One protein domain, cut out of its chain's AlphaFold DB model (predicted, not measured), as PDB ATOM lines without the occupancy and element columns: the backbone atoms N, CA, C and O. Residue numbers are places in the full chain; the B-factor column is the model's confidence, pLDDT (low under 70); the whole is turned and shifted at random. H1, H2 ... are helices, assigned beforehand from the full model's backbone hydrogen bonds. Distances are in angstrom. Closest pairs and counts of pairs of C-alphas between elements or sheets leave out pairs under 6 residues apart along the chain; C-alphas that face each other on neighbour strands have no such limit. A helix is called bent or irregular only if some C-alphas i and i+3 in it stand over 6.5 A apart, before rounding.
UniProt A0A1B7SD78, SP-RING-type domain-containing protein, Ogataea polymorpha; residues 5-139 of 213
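This is residues 5 to 139 of the 213 residues of the protein "SP-RING-type domain-containing protein" of Ogataea polymorpha (UniProt A0A1B7SD78). A long, thin helical rod is built along H3, with the H1 and H2 hairpin at one end and the loop round short H4 at the other; H5 and H6 lead back beside H3 as a bowed, open V. Residues 83 to 89 and 91 to 96 stick out. The 135 printed residues hold six named helices, H1 to H6 in order, and no named strand: all helix. The whole is extended, with a radius of gyration of the C-alphas of 27.4 A and spans of 94 by 26 by 19 A.

H1, residues 5 to 20, begins at C-alpha 5 (128.919, 169.730, 111.473) and is 22.3 A long. H2, residues 26 to 39, is irregular: C-alphas 34 and 37 are 7.4 A apart. H3, residues 41 to 75, measures 50.9 A. H4 is residues 87 to 91. H5, residues 100 to 114, measures 21.0 A. H6, residues 116 to 138, measures 33.4 A and ends at C-alpha 138 (137.215, 173.567, 111.933).

H1 and H2, a hairpin, only just touch, with 3 pairs of C-alphas within 8 A, the closest Val 19 and Met 26 at 6.2 A. H2 and H3 touch only at the corner, closest at the C-alphas of Tyr 37 and Leu 43, 6.3 A. H3 touches H5 at a steep tilt of 51 degrees, opposite ways; the C-alphas of Ala 66 and Leu 108 are closest, 5.2 A. H6 touches H2, closest at the C-alphas of Tyr 37 and Leu 134, 5.9 A. H4 touches no helix. In H1, H3, H4, H5 and H6 every O i to N i+4 pair is within hydrogen-bond range; in H2, 7 of 10.

The C-alphas farthest apart, Gly 22 and Glu 85, are 93.9 A apart. The printed part has no cut. The link H3 to H4 is long. Residues 94 to 96 are under pLDDT 70.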
ATOM      1  N   PHE A   5     128.625 168.651 112.420       85.88
ATOM      2  CA  PHE A   5     128.919 169.730 111.473       85.88
ATOM      3  C   PHE A   5     128.034 170.950 111.718       85.88
ATOM      4  O   PHE A   5     128.559 172.049 111.821       85.88
ATOM      5  N   GLU A   6     126.728 170.749 111.911       90.12
ATOM      6  CA  GLU A   6     125.809 171.839 112.272       90.12
ATOM      7  C   GLU A   6     126.237 172.522 113.579       90.12
ATOM      8  O   GLU A   6     126.234 173.745 113.653       90.12
ATOM      9  N   TYR A   7     126.693 171.747 114.572       92.00
ATOM     10  CA  TYR A   7     127.253 172.294 115.808       92.00
ATOM     11  C   TYR A   7     128.493 173.158 115.554       92.00
ATOM     12  O   TYR A   7     128.585 174.266 116.081       92.00
ATOM     13  N   ILE A   8     129.445 172.669 114.748       90.56
ATOM     14  CA  ILE A   8     130.662 173.418 114.405       90.56
ATOM     15  C   ILE A   8     130.299 174.730 113.701       90.56
ATOM     16  O   ILE A   8     130.808 175.781 114.096       90.56
ATOM     17  N   ASP A   9     129.397 174.678 112.720       89.94
ATOM     18  CA  ASP A   9     128.949 175.848 111.961       89.94
ATOM     19  C   ASP A   9     128.258 176.868 112.880       89.94
ATOM     20  O   ASP A   9     128.639 178.039 112.911       89.94
ATOM     21  N   ASN A  10     127.320 176.416 113.717       92.06
ATOM     22  CA  ASN A  10     126.602 177.275 114.660       92.06
ATOM     23  C   ASN A  10     127.541 177.931 115.685       92.06
ATOM     24  O   ASN A  10     127.385 179.112 116.006       92.06
ATOM     25  N   GLN A  11     128.529 177.193 116.200       91.00
ATOM     26  CA  GLN A  11     129.533 177.753 117.107       91.00
ATOM     27  C   GLN A  11     130.415 178.790 116.405       91.00
ATOM     28  O   GLN A  11     130.673 179.857 116.965       91.00
ATOM     29  N   ALA A  12     130.850 178.509 115.174       88.94
ATOM     30  CA  ALA A  12     131.648 179.448 114.395       88.94
ATOM     31  C   ALA A  12     130.877 180.749 114.123       88.94
ATOM     32  O   ALA A  12     131.429 181.835 114.310       88.94
ATOM     33  N   GLU A  13     129.597 180.667 113.752       91.69
ATOM     34  CA  GLU A  13     128.747 181.842 113.533       91.69
ATOM     35  C   GLU A  13     128.602 182.704 114.794       91.69
ATOM     36  O   GLU A  13     128.727 183.931 114.725       91.69
ATOM     37  N   GLN A  14     128.372 182.086 115.955       91.31
ATOM     38  CA  GLN A  14     128.237 182.804 117.227       91.31
ATOM     39  C   GLN A  14     129.515 183.560 117.604       91.31
ATOM     40  O   GLN A  14     129.449 184.709 118.046       91.31
ATOM     41  N   GLU A  15     130.681 182.953 117.412       90.06
ATOM     42  CA  GLU A  15     131.968 183.578 117.726       90.06
ATOM     43  C   GLU A  15     132.322 184.694 116.748       90.06
ATOM     44  O   GLU A  15     132.723 185.777 117.175       90.06
ATOM     45  N   ILE A  16     132.075 184.491 115.451       91.31
ATOM     46  CA  ILE A  16     132.233 185.540 114.435       91.31
ATOM     47  C   ILE A  16     131.342 186.742 114.773       91.31
ATOM     48  O   ILE A  16     131.769 187.889 114.631       91.31
ATOM     49  N   GLN A  17     130.132 186.516 115.296       94.06
ATOM     50  CA  GLN A  17     129.294 187.609 115.787       94.06
ATOM     51  C   GLN A  17     129.935 188.354 116.968       94.06
ATOM     52  O   GLN A  17     129.834 189.581 117.015       94.06
ATOM     53  N   GLN A  18     130.608 187.676 117.901       92.62
ATOM     54  CA  GLN A  18     131.319 188.342 119.004       92.62
ATOM     55  C   GLN A  18     132.502 189.178 118.508       92.62
ATOM     56  O   GLN A  18     132.678 190.309 118.967       92.62
ATOM     57  N   VAL A  19     133.250 188.668 117.526       93.44
ATOM     58  CA  VAL A  19     134.325 189.419 116.861       93.44
ATOM     59  C   VAL A  19     133.758 190.648 116.151       93.44
ATOM     60  O   VAL A  19     134.260 191.754 116.329       93.44
ATOM     61  N   SER A  20     132.651 190.496 115.417       93.19
ATOM     62  CA  SER A  20     132.005 191.610 114.707       93.19
ATOM     63  C   SER A  20     131.497 192.713 115.644       93.19
ATOM     64  O   SER A  20     131.460 193.882 115.266       93.19
ATOM     65  N   LYS A  21     131.136 192.349 116.882       95.00
ATOM     66  CA  LYS A  21     130.718 193.276 117.945       95.00
ATOM     67  C   LYS A  21     131.898 193.906 118.694       95.00
ATOM     68  O   LYS A  21     131.666 194.781 119.520       95.00
ATOM     69  N   GLY A  22     133.136 193.478 118.427       92.38
ATOM     70  CA  GLY A  22     134.339 193.956 119.113       92.38
ATOM     71  C   GLY A  22     134.546 193.378 120.518       92.38
ATOM     72  O   GLY A  22     135.370 193.897 121.263       92.38
ATOM     73  N   ASN A  23     133.814 192.322 120.891       93.44
ATOM     74  CA  ASN A  23     133.931 191.687 122.210       93.44
ATOM     75  C   ASN A  23     135.135 190.738 122.307       93.44
ATOM     76  O   ASN A  23     135.598 190.444 123.405       93.44
ATOM     77  N   VAL A  24     135.608 190.235 121.166       92.56
ATOM     78  CA  VAL A  24     136.736 189.304 121.044       92.56
ATOM     79  C   VAL A  24     137.623 189.793 119.905       92.56
ATOM     80  O   VAL A  24     137.114 190.188 118.854       92.56
ATOM     81  N   MET A  25     138.942 189.779 120.101       92.75
ATOM     82  CA  MET A  25     139.877 190.128 119.033       92.75
ATOM     83  C   MET A  25     139.959 188.996 118.008       92.75
ATOM     84  O   MET A  25     139.884 187.818 118.350       92.75
ATOM     85  N   MET A  26     140.154 189.348 116.736       90.25
ATOM     86  CA  MET A  26     140.272 188.361 115.655       90.25
ATOM     87  C   MET A  26     141.422 187.369 115.899       90.25
ATOM     88  O   MET A  26     141.298 186.191 115.583       90.25
ATOM     89  N   GLU A  27     142.527 187.834 116.483       89.88
ATOM     90  CA  GLU A  27     143.676 186.991 116.826       89.88
ATOM     91  C   GLU A  27     143.328 185.949 117.900       89.88
ATOM     92  O   GLU A  27     143.614 184.765 117.726       89.88
ATOM     93  N   ASP A  28     142.636 186.366 118.962       88.88
ATOM     94  CA  ASP A  28     142.177 185.464 120.022       88.88
ATOM     95  C   ASP A  28     141.199 184.414 119.477       88.88
ATOM     96  O   ASP A  28     141.278 183.233 119.825       88.88
ATOM     97  N   TYR A  29     140.304 184.824 118.573       89.94
ATOM     98  CA  TYR A  29     139.392 183.917 117.878       89.94
ATOM     99  C   TYR A  29     140.144 182.866 117.049       89.94
ATOM    100  O   TYR A  29     139.871 181.676 117.182       89.94
ATOM    101  N   GLU A  30     141.115 183.265 116.224       88.00
ATOM    102  CA  GLU A  30     141.868 182.310 115.399       88.00
ATOM    103  C   GLU A  30     142.700 181.339 116.255       88.00
ATOM    104  O   GLU A  30     142.762 180.145 115.954       88.00
ATOM    105  N   ASN A  31     143.291 181.811 117.356       85.94
ATOM    106  CA  ASN A  31     144.063 180.965 118.269       85.94
ATOM    107  C   ASN A  31     143.179 179.932 118.985       85.94
ATOM    108  O   ASN A  31     143.504 178.744 119.010       85.94
ATOM    109  N   THR A  32     142.036 180.364 119.523       86.75
ATOM    110  CA  THR A  32     141.084 179.470 120.207       86.75
ATOM    111  C   THR A  32     140.452 178.470 119.243       86.75
ATOM    112  O   THR A  32     140.395 177.271 119.526       86.75
ATOM    113  N   LYS A  33     140.060 178.919 118.047       88.75
ATOM    114  CA  LYS A  33     139.514 178.071 116.982       88.75
ATOM    115  C   LYS A  33     140.442 176.909 116.620       88.75
ATOM    116  O   LYS A  33     139.969 175.780 116.471       88.75
ATOM    117  N   LYS A  34     141.755 177.143 116.522       84.56
ATOM    118  CA  LYS A  34     142.735 176.093 116.187       84.56
ATOM    119  C   LYS A  34     142.777 174.957 117.207       84.56
ATOM    120  O   LYS A  34     143.057 173.827 116.818       84.56
ATOM    121  N   LEU A  35     142.471 175.224 118.475       86.00
ATOM    122  CA  LEU A  35     142.535 174.241 119.564       86.00
ATOM    123  C   LEU A  35     141.190 173.568 119.871       86.00
ATOM    124  O   LEU A  35     141.160 172.556 120.573       86.00
ATOM    125  N   LYS A  36     140.083 174.033 119.276       88.94
ATOM    126  CA  LYS A  36     138.733 173.504 119.540       88.94
ATOM    127  C   LYS A  36     138.602 171.994 119.412       88.94
ATOM    128  O   LYS A  36     137.907 171.381 120.215       88.94
ATOM    129  N   TYR A  37     139.280 171.374 118.445       86.94
ATOM    130  CA  TYR A  37     139.219 169.920 118.263       86.94
ATOM    131  C   TYR A  37     139.740 169.125 119.476       86.94
ATOM    132  O   TYR A  37     139.370 167.963 119.642       86.94
ATOM    133  N   LYS A  38     140.573 169.748 120.324       87.44
ATOM    134  CA  LYS A  38     141.138 169.173 121.554       87.44
ATOM    135  C   LYS A  38     140.426 169.620 122.828       87.44
ATOM    136  O   LYS A  38     140.524 168.921 123.829       87.44
ATOM    137  N   GLU A  39     139.735 170.756 122.809       90.12
ATOM    138  CA  GLU A  39     139.223 171.396 124.029       90.12
ATOM    139  C   GLU A  39     137.693 171.384 124.130       90.12
ATOM    140  O   GLU A  39     137.146 171.323 125.233       90.12
ATOM    141  N   ASP A  40     136.980 171.402 123.001       93.25
ATOM    142  CA  ASP A  40     135.523 171.508 123.006       93.25
ATOM    143  C   ASP A  40     134.865 170.218 123.546       93.25
ATOM    144  O   ASP A  40     135.109 169.114 123.040       93.25
ATOM    145  N   PRO A  41     133.982 170.313 124.558       93.19
ATOM    146  CA  PRO A  41     133.419 169.144 125.226       93.19
ATOM    147  C   PRO A  41     132.475 168.316 124.341       93.19
ATOM    148  O   PRO A  41     132.359 167.099 124.546       93.19
ATOM    149  N   VAL A  42     131.787 168.942 123.380       92.62
ATOM    150  CA  VAL A  42     130.893 168.265 122.431       92.62
ATOM    151  C   VAL A  42     131.725 167.519 121.397       92.62
ATOM    152  O   VAL A  42     131.470 166.339 121.143       92.62
ATOM    153  N   LEU A  43     132.776 168.154 120.876       91.44
ATOM    154  CA  LEU A  43     133.690 167.527 119.928       91.44
ATOM    155  C   LEU A  43     134.456 166.358 120.560       91.44
ATOM    156  O   LEU A  43     134.485 165.264 119.996       91.44
ATOM    157  N   LEU A  44     134.966 166.529 121.784       91.94
ATOM    158  CA  LEU A  44     135.603 165.455 122.551       91.94
ATOM    159  C   LEU A  44     134.640 164.300 122.846       91.94
ATOM    160  O   LEU A  44     135.037 163.132 122.860       91.94
ATOM    161  N   ARG A  45     133.354 164.590 123.083       92.69
ATOM    162  CA  ARG A  45     132.329 163.546 123.209       92.69
ATOM    163  C   ARG A  45     132.146 162.800 121.888       92.69
ATOM    164  O   ARG A  45     132.090 161.573 121.917       92.69
ATOM    165  N   GLY A  46     132.081 163.513 120.764       90.75
ATOM    166  CA  GLY A  46     132.026 162.920 119.427       90.75
ATOM    167  C   GLY A  46     133.219 162.005 119.149       90.75
ATOM    168  O   GLY A  46     133.026 160.857 118.749       90.75
ATOM    169  N   LYS A  47     134.437 162.465 119.470       91.06
ATOM    170  CA  LYS A  47     135.678 161.682 119.375       91.06
ATOM    171  C   LYS A  47     135.583 160.369 120.155       91.06
ATOM    172  O   LYS A  47     135.739 159.307 119.560       91.06
ATOM    173  N   ARG A  48     135.191 160.413 121.434       92.12
ATOM    174  CA  ARG A  48     135.009 159.200 122.261       92.12
ATOM    175  C   ARG A  48     133.999 158.212 121.675       92.12
ATOM    176  O   ARG A  48     134.172 157.000 121.792       92.12
ATOM    177  N   VAL A  49     132.919 158.706 121.068       92.69
ATOM    178  CA  VAL A  49     131.923 157.843 120.409       92.69
ATOM    179  C   VAL A  49     132.528 157.156 119.183       92.69
ATOM    180  O   VAL A  49     132.315 155.958 119.002       92.69
ATOM    181  N   LEU A  50     133.298 157.881 118.369       91.12
ATOM    182  CA  LEU A  50     133.982 157.325 117.197       91.12
ATOM    183  C   LEU A  50     135.048 156.294 117.587       91.12
ATOM    184  O   LEU A  50     135.094 155.219 116.992       91.12
ATOM    185  N   GLU A  51     135.844 156.575 118.618       91.31
ATOM    186  CA  GLU A  51     136.834 155.641 119.169       91.31
ATOM    187  C   GLU A  51     136.172 154.337 119.625       91.31
ATOM    188  O   GLU A  51     136.576 153.248 119.215       91.31
ATOM    189  N   LYS A  52     135.082 154.441 120.393       93.50
ATOM    190  CA  LYS A  52     134.320 153.277 120.859       93.50
ATOM    191  C   LYS A  52     133.675 152.498 119.710       93.50
ATOM    192  O   LYS A  52     133.572 151.270 119.768       93.50
ATOM    193  N   LEU A  53     133.231 153.189 118.660       93.75
ATOM    194  CA  LEU A  53     132.685 152.554 117.463       93.75
ATOM    195  C   LEU A  53     133.761 151.746 116.728       93.75
ATOM    196  O   LEU A  53     133.505 150.604 116.348       93.75
ATOM    197  N   ASN A  54     134.958 152.307 116.557       91.25
ATOM    198  CA  ASN A  54     136.080 151.610 115.931       91.25
ATOM    199  C   ASN A  54     136.552 150.421 116.776       91.25
ATOM    200  O   ASN A  54     136.731 149.327 116.246       91.25
ATOM    201  N   GLU A  55     136.639 150.581 118.098       91.12
ATOM    202  CA  GLU A  55     136.915 149.475 119.018       91.12
ATOM    203  C   GLU A  55     135.894 148.339 118.863       91.12
ATOM    204  O   GLU A  55     136.259 147.168 118.742       91.12
ATOM    205  N   THR A  56     134.605 148.678 118.816       93.38
ATOM    206  CA  THR A  56     133.529 147.695 118.638       93.38
ATOM    207  C   THR A  56     133.651 146.976 117.295       93.38
ATOM    208  O   THR A  56     133.513 145.754 117.245       93.38
ATOM    209  N   ARG A  57     133.968 147.701 116.213       92.81
ATOM    210  CA  ARG A  57     134.215 147.108 114.888       92.81
ATOM    211  C   ARG A  57     135.395 146.143 114.903       92.81
ATOM    212  O   ARG A  57     135.271 145.046 114.364       92.81
ATOM    213  N   ARG A  58     136.508 146.514 115.545       90.00
ATOM    214  CA  ARG A  58     137.688 145.647 115.681       90.00
ATOM    215  C   ARG A  58     137.349 144.373 116.443       90.00
ATOM    216  O   ARG A  58     137.571 143.285 115.924       90.00
ATOM    217  N   ARG A  59     136.697 144.492 117.604       91.06
ATOM    218  CA  ARG A  59     136.228 143.329 118.377       91.06
ATOM    219  C   ARG A  59     135.324 142.423 117.541       91.06
ATOM    220  O   ARG A  59     135.526 141.213 117.517       91.06
ATOM    221  N   GLN A  60     134.355 142.995 116.824       94.06
ATOM    222  CA  GLN A  60     133.465 142.234 115.946       94.06
ATOM    223  C   GLN A  60     134.239 141.479 114.858       94.06
ATOM    224  O   GLN A  60     133.952 140.308 114.617       94.06
ATOM    225  N   ALA A  61     135.233 142.116 114.233       92.94
ATOM    226  CA  ALA A  61     136.093 141.468 113.247       92.94
ATOM    227  C   ALA A  61     136.882 140.299 113.859       92.94
ATOM    228  O   ALA A  61     136.912 139.218 113.272       92.94
ATOM    229  N   THR A  62     137.437 140.466 115.065       92.69
ATOM    230  CA  THR A  62     138.140 139.396 115.792       92.69
ATOM    231  C   THR A  62     137.225 138.206 116.089       92.69
ATOM    232  O   THR A  62     137.611 137.062 115.843       92.69
ATOM    233  N   TYR A  63     135.999 138.453 116.565       94.56
ATOM    234  CA  TYR A  63     135.017 137.393 116.821       94.56
ATOM    235  C   TYR A  63     134.625 136.648 115.543       94.56
ATOM    236  O   TYR A  63     134.578 135.419 115.533       94.56
ATOM    237  N   LEU A  64     134.372 137.375 114.452       96.06
ATOM    238  CA  LEU A  64     134.032 136.772 113.164       96.06
ATOM    239  C   LEU A  64     135.182 135.926 112.613       96.06
ATOM    240  O   LEU A  64     134.936 134.820 112.136       96.06
ATOM    241  N   ALA A  65     136.421 136.405 112.720       95.31
ATOM    242  CA  ALA A  65     137.602 135.652 112.307       95.31
ATOM    243  C   ALA A  65     137.760 134.359 113.124       95.31
ATOM    244  O   ALA A  65     137.958 133.288 112.552       95.31
ATOM    245  N   ALA A  66     137.600 134.436 114.450       96.12
ATOM    246  CA  ALA A  66     137.648 133.262 115.321       96.12
ATOM    247  C   ALA A  66     136.545 132.251 114.976       96.12
ATOM    248  O   ALA A  66     136.805 131.053 114.871       96.12
ATOM    249  N   PHE A  67     135.325 132.735 114.732       96.44
ATOM    250  CA  PHE A  67     134.195 131.896 114.344       96.44
ATOM    251  C   PHE A  67     134.432 131.194 113.004       96.44
ATOM    252  O   PHE A  67     134.203 129.993 112.889       96.44
ATOM    253  N   GLN A  68     134.911 131.921 111.992       96.56
ATOM    254  CA  GLN A  68     135.203 131.354 110.675       96.56
ATOM    255  C   GLN A  68     136.294 130.289 110.753       96.56
ATOM    256  O   GLN A  68     136.122 129.214 110.186       96.56
ATOM    257  N   LYS A  69     137.372 130.556 111.497       95.88
ATOM    258  CA  LYS A  69     138.452 129.587 111.705       95.88
ATOM    259  C   LYS A  69     137.949 128.339 112.434       95.88
ATOM    260  O   LYS A  69     138.141 127.240 111.930       95.88
ATOM    261  N   THR A  70     137.195 128.514 113.523       95.75
ATOM    262  CA  THR A  70     136.555 127.402 114.252       95.75
ATOM    263  C   THR A  70     135.683 126.570 113.317       95.75
ATOM    264  O   THR A  70     135.795 125.353 113.285       95.75
ATOM    265  N   ARG A  71     134.821 127.215 112.522       95.25
ATOM    266  CA  ARG A  71     133.937 126.523 111.579       95.25
ATOM    267  C   ARG A  71     134.729 125.680 110.584       95.25
ATOM    268  O   ARG A  71     134.338 124.545 110.337       95.25
ATOM    269  N   THR A  72     135.792 126.231 110.006       95.38
ATOM    270  CA  THR A  72     136.651 125.502 109.068       95.38
ATOM    271  C   THR A  72     137.293 124.295 109.743       95.38
ATOM    272  O   THR A  72     137.218 123.203 109.196       95.38
ATOM    273  N   GLU A  73     137.836 124.464 110.950       93.00
ATOM    274  CA  GLU A  73     138.457 123.366 111.695       93.00
ATOM    275  C   GLU A  73     137.460 122.266 112.066       93.00
ATOM    276  O   GLU A  73     137.808 121.099 111.950       93.00
ATOM    277  N   ILE A  74     136.223 122.602 112.461       91.00
ATOM    278  CA  ILE A  74     135.164 121.612 112.732       91.00
ATOM    279  C   ILE A  74     134.766 120.853 111.464       91.00
ATOM    280  O   ILE A  74     134.602 119.638 111.512       91.00
ATOM    281  N   LEU A  75     134.594 121.551 110.338       90.75
ATOM    282  CA  LEU A  75     134.188 120.924 109.075       90.75
ATOM    283  C   LEU A  75     135.267 120.011 108.484       90.75
ATOM    284  O   LEU A  75     134.930 119.104 107.731       90.75
ATOM    285  N   ASP A  76     136.535 120.251 108.812       91.50
ATOM    286  CA  ASP A  76     137.662 119.416 108.384       91.50
ATOM    287  C   ASP A  76     137.883 118.196 109.300       91.50
ATOM    288  O   ASP A  76     138.685 117.306 109.000       91.50
ATOM    289  N   ARG A  77     137.160 118.106 110.430       87.12
ATOM    290  CA  ARG A  77     137.259 116.942 111.315       87.12
ATOM    291  C   ARG A  77     136.641 115.719 110.658       87.12
ATOM    292  O   ARG A  77     135.483 115.715 110.255       87.12
ATOM    293  N   HIS A  78     137.414 114.643 110.639       81.69
ATOM    294  CA  HIS A  78     136.964 113.334 110.190       81.69
ATOM    295  C   HIS A  78     136.526 112.515 111.413       81.69
ATOM    296  O   HIS A  78     137.258 111.649 111.891       81.69
ATOM    297  N   GLU A  79     135.356 112.850 111.962       77.81
ATOM    298  CA  GLU A  79     134.737 112.142 113.092       77.81
ATOM    299  C   GLU A  79     133.787 111.042 112.582       77.81
ATOM    300  O   GLU A  79     133.159 111.185 111.532       77.81
ATOM    301  N   GLN A  80     133.697 109.921 113.306       75.56
ATOM    302  CA  GLN A  80     132.779 108.828 112.969       75.56
ATOM    303  C   GLN A  80     131.323 109.256 113.222       75.56
ATOM    304  O   GLN A  80     131.039 110.012 114.151       75.56
ATOM    305  N   GLU A  81     130.382 108.783 112.403       78.31
ATOM    306  CA  GLU A  81     128.957 109.029 112.646       78.31
ATOM    307  C   GLU A  81     128.484 108.296 113.910       78.31
ATOM    308  O   GLU A  81     128.863 107.151 114.166       78.31
ATOM    309  N   LEU A  82     127.635 108.948 114.709       79.62
ATOM    310  CA  LEU A  82     127.133 108.376 115.956       79.62
ATOM    311  C   LEU A  82     126.089 107.283 115.673       79.62
ATOM    312  O   LEU A  82     124.926 107.577 115.393       79.62
ATOM    313  N   GLY A  83     126.505 106.021 115.788       82.06
ATOM    314  CA  GLY A  83     125.636 104.845 115.744       82.06
ATOM    315  C   GLY A  83     125.271 104.307 117.133       82.06
ATOM    316  O   GLY A  83     125.949 104.577 118.125       82.06
ATOM    317  N   LEU A  84     124.216 103.486 117.209       80.88
ATOM    318  CA  LEU A  84     123.824 102.785 118.446       80.88
ATOM    319  C   LEU A  84     124.924 101.834 118.950       80.88
ATOM    320  O   LEU A  84     125.060 101.638 120.154       80.88
ATOM    321  N   GLU A  85     125.718 101.277 118.034       79.75
ATOM    322  CA  GLU A  85     126.833 100.365 118.325       79.75
ATOM    323  C   GLU A  85     128.066 101.086 118.892       79.75
ATOM    324  O   GLU A  85     128.865 100.481 119.606       79.75
ATOM    325  N   ASP A  86     128.210 102.383 118.613       76.12
ATOM    326  CA  ASP A  86     129.356 103.193 119.033       76.12
ATOM    327  C   ASP A  86     129.047 104.064 120.264       76.12
ATOM    328  O   ASP A  86     129.943 104.709 120.809       76.12
ATOM    329  N   LEU A  87     127.803 104.059 120.755       80.94
ATOM    330  CA  LEU A  87     127.353 104.907 121.864       80.94
ATOM    331  C   LEU A  87     128.171 104.689 123.150       80.94
ATOM    332  O   LEU A  87     128.544 105.642 123.833       80.94
ATOM    333  N   GLU A  88     128.482 103.428 123.458       80.12
ATOM    334  CA  GLU A  88     129.284 103.040 124.623       80.12
ATOM    335  C   GLU A  88     130.754 103.462 124.456       80.12
ATOM    336  O   GLU A  88     131.401 103.875 125.415       80.12
ATOM    337  N   ARG A  89     131.267 103.474 123.216       76.62
ATOM    338  CA  ARG A  89     132.619 103.968 122.914       76.62
ATOM    339  C   ARG A  89     132.721 105.472 123.140       76.62
ATOM    340  O   ARG A  89     133.669 105.912 123.781       76.62
ATOM    341  N   TYR A  90     131.734 106.244 122.687       77.00
ATOM    342  CA  TYR A  90     131.682 107.690 122.930       77.00
ATOM    343  C   TYR A  90     131.547 108.031 124.419       77.00
ATOM    344  O   TYR A  90     132.164 108.989 124.882       77.00
ATOM    345  N   ALA A  91     130.788 107.241 125.184       79.56
ATOM    346  CA  ALA A  91     130.643 107.432 126.629       79.56
ATOM    347  C   ALA A  91     131.956 107.209 127.408       79.56
ATOM    348  O   ALA A  91     132.134 107.779 128.485       79.56
ATOM    349  N   HIS A  92     132.871 106.401 126.864       79.50
ATOM    350  CA  HIS A  92     134.135 106.019 127.498       79.50
ATOM    351  C   HIS A  92     135.382 106.554 126.781       79.50
ATOM    352  O   HIS A  92     136.493 106.118 127.081       79.50
ATOM    353  N   MET A  93     135.235 107.498 125.846       75.62
ATOM    354  CA  MET A  93     136.384 108.111 125.179       75.62
ATOM    355  C   MET A  93     137.254 108.882 126.178       75.62
ATOM    356  O   MET A  93     136.806 109.846 126.795       75.62
ATOM    357  N   GLU A  94     138.525 108.485 126.292       66.31
ATOM    358  CA  GLU A  94     139.522 109.170 127.132       66.31
ATOM    359  C   GLU A  94     139.881 110.566 126.597       66.31
ATOM    360  O   GLU A  94     140.207 111.465 127.371       66.31
ATOM    361  N   ALA A  95     139.790 110.765 125.277       64.62
ATOM    362  CA  ALA A  95     140.038 112.037 124.609       64.62
ATOM    363  C   ALA A  95     138.839 112.405 123.729       64.62
ATOM    364  O   ALA A  95     138.672 111.881 122.629       64.62
ATOM    365  N   VAL A  96     137.994 113.309 124.221       67.12
ATOM    366  CA  VAL A  96     136.888 113.883 123.446       67.12
ATOM    367  C   VAL A  96     137.468 114.938 122.492       67.12
ATOM    368  O   VAL A  96     138.238 115.786 122.957       67.12
ATOM    369  N   PRO A  97     137.131 114.931 121.184       71.50
ATOM    370  CA  PRO A  97     137.482 116.024 120.286       71.50
ATOM    371  C   PRO A  97     137.064 117.351 120.913       71.50
ATOM    372  O   PRO A  97     135.968 117.443 121.469       71.50
ATOM    373  N   SER A  98     137.931 118.368 120.845       76.88
ATOM    374  CA  SER A  98     137.673 119.651 121.510       76.88
ATOM    375  C   SER A  98     136.269 120.137 121.165       76.88
ATOM    376  O   SER A  98     135.921 120.250 119.980       76.88
ATOM    377  N   GLN A  99     135.438 120.362 122.183       86.12
ATOM    378  CA  GLN A  99     134.074 120.817 121.958       86.12
ATOM    379  C   GLN A  99     134.115 122.135 121.187       86.12
ATOM    380  O   GLN A  99     134.987 122.971 121.419       86.12
ATOM    381  N   VAL A 100     133.154 122.348 120.285       90.56
ATOM    382  CA  VAL A 100     133.112 123.532 119.401       90.56
ATOM    383  C   VAL A 100     133.305 124.835 120.181       90.56
ATOM    384  O   VAL A 100     134.012 125.740 119.744       90.56
ATOM    385  N   HIS A 101     132.686 124.921 121.355       91.38
ATOM    386  CA  HIS A 101     132.773 126.079 122.231       91.38
ATOM    387  C   HIS A 101     134.175 126.295 122.820       91.38
ATOM    388  O   HIS A 101     134.627 127.438 122.900       91.38
ATOM    389  N   ASP A 102     134.865 125.227 123.213       92.25
ATOM    390  CA  ASP A 102     136.197 125.317 123.812       92.25
ATOM    391  C   ASP A 102     137.243 125.633 122.743       92.25
ATOM    392  O   ASP A 102     138.055 126.536 122.941       92.25
ATOM    393  N   LEU A 103     137.124 125.014 121.562       92.69
ATOM    394  CA  LEU A 103     137.931 125.364 120.394       92.69
ATOM    395  C   LEU A 103     137.757 126.842 120.012       92.69
ATOM    396  O   LEU A 103     138.736 127.558 119.804       92.69
ATOM    397  N   TYR A 104     136.515 127.332 119.966       95.44
ATOM    398  CA  TYR A 104     136.249 128.742 119.684       95.44
ATOM    399  C   TYR A 104     136.898 129.670 120.714       95.44
ATOM    400  O   TYR A 104     137.476 130.691 120.341       95.44
ATOM    401  N   LYS A 105     136.815 129.331 122.007       95.19
ATOM    402  CA  LYS A 105     137.446 130.113 123.078       95.19
ATOM    403  C   LYS A 105     138.963 130.157 122.937       95.19
ATOM    404  O   LYS A 105     139.541 131.233 123.092       95.19
ATOM    405  N   GLU A 106     139.584 129.025 122.631       94.75
ATOM    406  CA  GLU A 106     141.025 128.925 122.410       94.75
ATOM    407  C   GLU A 106     141.457 129.792 121.221       94.75
ATOM    408  O   GLU A 106     142.278 130.697 121.387       94.75
ATOM    409  N   ILE A 107     140.823 129.612 120.058       95.31
ATOM    410  CA  ILE A 107     141.110 130.394 118.849       95.31
ATOM    411  C   ILE A 107     140.901 131.890 119.096       95.31
ATOM    412  O   ILE A 107     141.727 132.711 118.704       95.31
ATOM    413  N   LEU A 108     139.804 132.268 119.756       95.81
ATOM    414  CA  LEU A 108     139.539 133.661 120.095       95.81
ATOM    415  C   LEU A 108     140.652 134.237 120.982       95.81
ATOM    416  O   LEU A 108     141.100 135.356 120.741       95.81
ATOM    417  N   SER A 109     141.111 133.485 121.986       94.88
ATOM    418  CA  SER A 109     142.185 133.923 122.884       94.88
ATOM    419  C   SER A 109     143.540 134.077 122.177       94.88
ATOM    420  O   SER A 109     144.267 135.037 122.454       94.88
ATOM    421  N   SER A 110     143.842 133.200 121.211       94.06
ATOM    422  CA  SER A 110     145.037 133.291 120.359       94.06
ATOM    423  C   SER A 110     144.946 134.509 119.437       94.06
ATOM    424  O   SER A 110     145.843 135.350 119.468       94.06
ATOM    425  N   ASN A 111     143.818 134.710 118.745       92.00
ATOM    426  CA  ASN A 111     143.602 135.874 117.880       92.00
ATOM    427  C   ASN A 111     143.738 137.209 118.640       92.00
ATOM    428  O   ASN A 111     144.280 138.181 118.109       92.00
ATOM    429  N   VAL A 112     143.231 137.287 119.876       89.75
ATOM    430  CA  VAL A 112     143.360 138.492 120.717       89.75
ATOM    431  C   VAL A 112     144.822 138.750 121.086       89.75
ATOM    432  O   VAL A 112     145.275 139.887 120.985       89.75
ATOM    433  N   SER A 113     145.563 137.707 121.463       88.56
ATOM    434  CA  SER A 113     146.985 137.819 121.818       88.56
ATOM    435  C   SER A 113     147.853 138.215 120.619       88.56
ATOM    436  O   SER A 113     148.664 139.132 120.719       88.56
ATOM    437  N   GLU A 114     147.647 137.579 119.464       86.19
ATOM    438  CA  GLU A 114     148.403 137.831 118.228       86.19
ATOM    439  C   GLU A 114     148.170 139.237 117.664       86.19
ATOM    440  O   GLU A 114     149.064 139.831 117.066       86.19
ATOM    441  N   SER A 115     146.976 139.794 117.872       82.88
ATOM    442  CA  SER A 115     146.623 141.120 117.361       82.88
ATOM    443  C   SER A 115     146.969 142.268 118.312       82.88
ATOM    444  O   SER A 115     146.753 143.416 117.941       82.88
ATOM    445  N   ALA A 116     147.512 142.016 119.509       80.50
ATOM    446  CA  ALA A 116     147.704 143.048 120.533       80.50
ATOM    447  C   ALA A 116     148.580 144.233 120.069       80.50
ATOM    448  O   ALA A 116     148.139 145.378 120.168       80.50
ATOM    449  N   SER A 117     149.769 143.979 119.506       77.12
ATOM    450  CA  SER A 117     150.679 145.048 119.046       77.12
ATOM    451  C   SER A 117     150.172 145.761 117.788       77.12
ATOM    452  O   SER A 117     150.234 146.985 117.684       77.12
ATOM    453  N   VAL A 118     149.601 145.007 116.845       79.69
ATOM    454  CA  VAL A 118     148.993 145.552 115.623       79.69
ATOM    455  C   VAL A 118     147.793 146.434 115.976       79.69
ATOM    456  O   VAL A 118     147.609 147.502 115.398       79.69
ATOM    457  N   ASN A 119     146.998 146.029 116.968       82.38
ATOM    458  CA  ASN A 119     145.860 146.802 117.450       82.38
ATOM    459  C   ASN A 119     146.288 148.139 118.052       82.38
ATOM    460  O   ASN A 119     145.569 149.111 117.865       82.38
ATOM    461  N   GLU A 120     147.423 148.214 118.746       83.25
ATOM    462  CA  GLU A 120     147.917 149.470 119.316       83.25
ATOM    463  C   GLU A 120     148.268 150.492 118.224       83.25
ATOM    464  O   GLU A 120     147.787 151.626 118.255       83.25
ATOM    465  N   GLN A 121     149.011 150.070 117.198       84.56
ATOM    466  CA  GLN A 121     149.340 150.925 116.050       84.56
ATOM    467  C   GLN A 121     148.088 151.351 115.275       84.56
ATOM    468  O   GLN A 121     147.950 152.516 114.901       84.56
ATOM    469  N   LEU A 122     147.143 150.428 115.073       85.06
ATOM    470  CA  LEU A 122     145.864 150.728 114.429       85.06
ATOM    471  C   LEU A 122     145.030 151.717 115.244       85.06
ATOM    472  O   LEU A 122     144.463 152.636 114.666       85.06
ATOM    473  N   VAL A 123     144.974 151.566 116.571       87.75
ATOM    474  CA  VAL A 123     144.281 152.512 117.462       87.75
ATOM    475  C   VAL A 123     144.879 153.902 117.310       87.75
ATOM    476  O   VAL A 123     144.126 154.857 117.139       87.75
ATOM    477  N   LYS A 124     146.213 154.018 117.333       86.56
ATOM    478  CA  LYS A 124     146.906 155.300 117.157       86.56
ATOM    479  C   LYS A 124     146.589 155.924 115.797       86.56
ATOM    480  O   LYS A 124     146.222 157.089 115.726       86.56
ATOM    481  N   ALA A 125     146.644 155.142 114.721       86.56
ATOM    482  CA  ALA A 125     146.281 155.626 113.392       86.56
ATOM    483  C   ALA A 125     144.808 156.080 113.324       86.56
ATOM    484  O   ALA A 125     144.507 157.141 112.782       86.56
ATOM    485  N   GLU A 126     143.880 155.316 113.907       88.38
ATOM    486  CA  GLU A 126     142.453 155.653 113.953       88.38
ATOM    487  C   GLU A 126     142.182 156.948 114.730       88.38
ATOM    488  O   GLU A 126     141.369 157.763 114.286       88.38
ATOM    489  N   THR A 127     142.838 157.155 115.876       87.19
ATOM    490  CA  THR A 127     142.670 158.370 116.688       87.19
ATOM    491  C   THR A 127     143.252 159.590 115.986       87.19
ATOM    492  O   THR A 127     142.570 160.614 115.898       87.19
ATOM    493  N   THR A 128     144.445 159.471 115.397       87.81
ATOM    494  CA  THR A 128     145.048 160.532 114.582       87.81
ATOM    495  C   THR A 128     144.162 160.887 113.388       87.81
ATOM    496  O   THR A 128     143.956 162.064 113.100       87.81
ATOM    497  N   GLU A 129     143.559 159.906 112.713       89.00
ATOM    498  CA  GLU A 129     142.630 160.159 111.605       89.00
ATOM    499  C   GLU A 129     141.341 160.870 112.042       89.00
ATOM    500  O   GLU A 129     140.790 161.678 111.287       89.00
ATOM    501  N   ILE A 130     140.839 160.603 113.252       89.69
ATOM    502  CA  ILE A 130     139.707 161.350 113.820       89.69
ATOM    503  C   ILE A 130     140.115 162.805 114.075       89.69
ATOM    504  O   ILE A 130     139.381 163.717 113.685       89.69
ATOM    505  N   ASP A 131     141.292 163.025 114.662       89.12
ATOM    506  CA  ASP A 131     141.803 164.365 114.955       89.12
ATOM    507  C   ASP A 131     142.045 165.177 113.679       89.12
ATOM    508  O   ASP A 131     141.610 166.326 113.598       89.12
ATOM    509  N   LYS A 132     142.622 164.566 112.636       88.31
ATOM    510  CA  LYS A 132     142.778 165.187 111.311       88.31
ATOM    511  C   LYS A 132     141.437 165.640 110.736       88.31
ATOM    512  O   LYS A 132     141.312 166.776 110.282       88.31
ATOM    513  N   LYS A 133     140.416 164.775 110.761       88.19
ATOM    514  CA  LYS A 133     139.080 165.099 110.225       88.19
ATOM    515  C   LYS A 133     138.428 166.249 110.976       88.19
ATOM    516  O   LYS A 133     137.844 167.131 110.352       88.19
ATOM    517  N   LEU A 134     138.534 166.239 112.300       89.69
ATOM    518  CA  LEU A 134     137.965 167.283 113.137       89.69
ATOM    519  C   LEU A 134     138.705 168.613 112.957       89.69
ATOM    520  O   LEU A 134     138.070 169.656 112.820       89.69
ATOM    521  N   PHE A 135     140.035 168.567 112.870       90.25
ATOM    522  CA  PHE A 135     140.852 169.735 112.578       90.25
ATOM    523  C   PHE A 135     140.476 170.362 111.235       90.25
ATOM    524  O   PHE A 135     140.244 171.563 111.192       90.25
ATOM    525  N   VAL A 136     140.357 169.571 110.161       89.31
ATOM    526  CA  VAL A 136     139.980 170.072 108.825       89.31
ATOM    527  C   VAL A 136     138.564 170.651 108.813       89.31
ATOM    528  O   VAL A 136     138.332 171.655 108.148       89.31
ATOM    529  N   ALA A 137     137.622 170.064 109.555       88.62
ATOM    530  CA  ALA A 137     136.264 170.600 109.654       88.62
ATOM    531  C   ALA A 137     136.239 172.010 110.273       88.62
ATOM    532  O   ALA A 137     135.444 172.849 109.862       88.62
ATOM    533  N   ILE A 138     137.129 172.279 111.230       90.25
ATOM    534  CA  ILE A 138     137.215 173.567 111.933       90.25
ATOM    535  C   ILE A 138     138.142 174.546 111.194       90.25
ATOM    536  O   ILE A 138     137.882 175.747 111.143       90.25
ATOM    537  N   ASN A 139     139.222 174.036 110.600       89.12
ATOM    538  CA  ASN A 139     140.313 174.793 109.989       89.12
ATOM    539  C   ASN A 139     140.552 174.339 108.535       89.12
ATOM    540  O   ASN A 139     141.620 173.825 108.206       89.12
TER     541      ASN A 139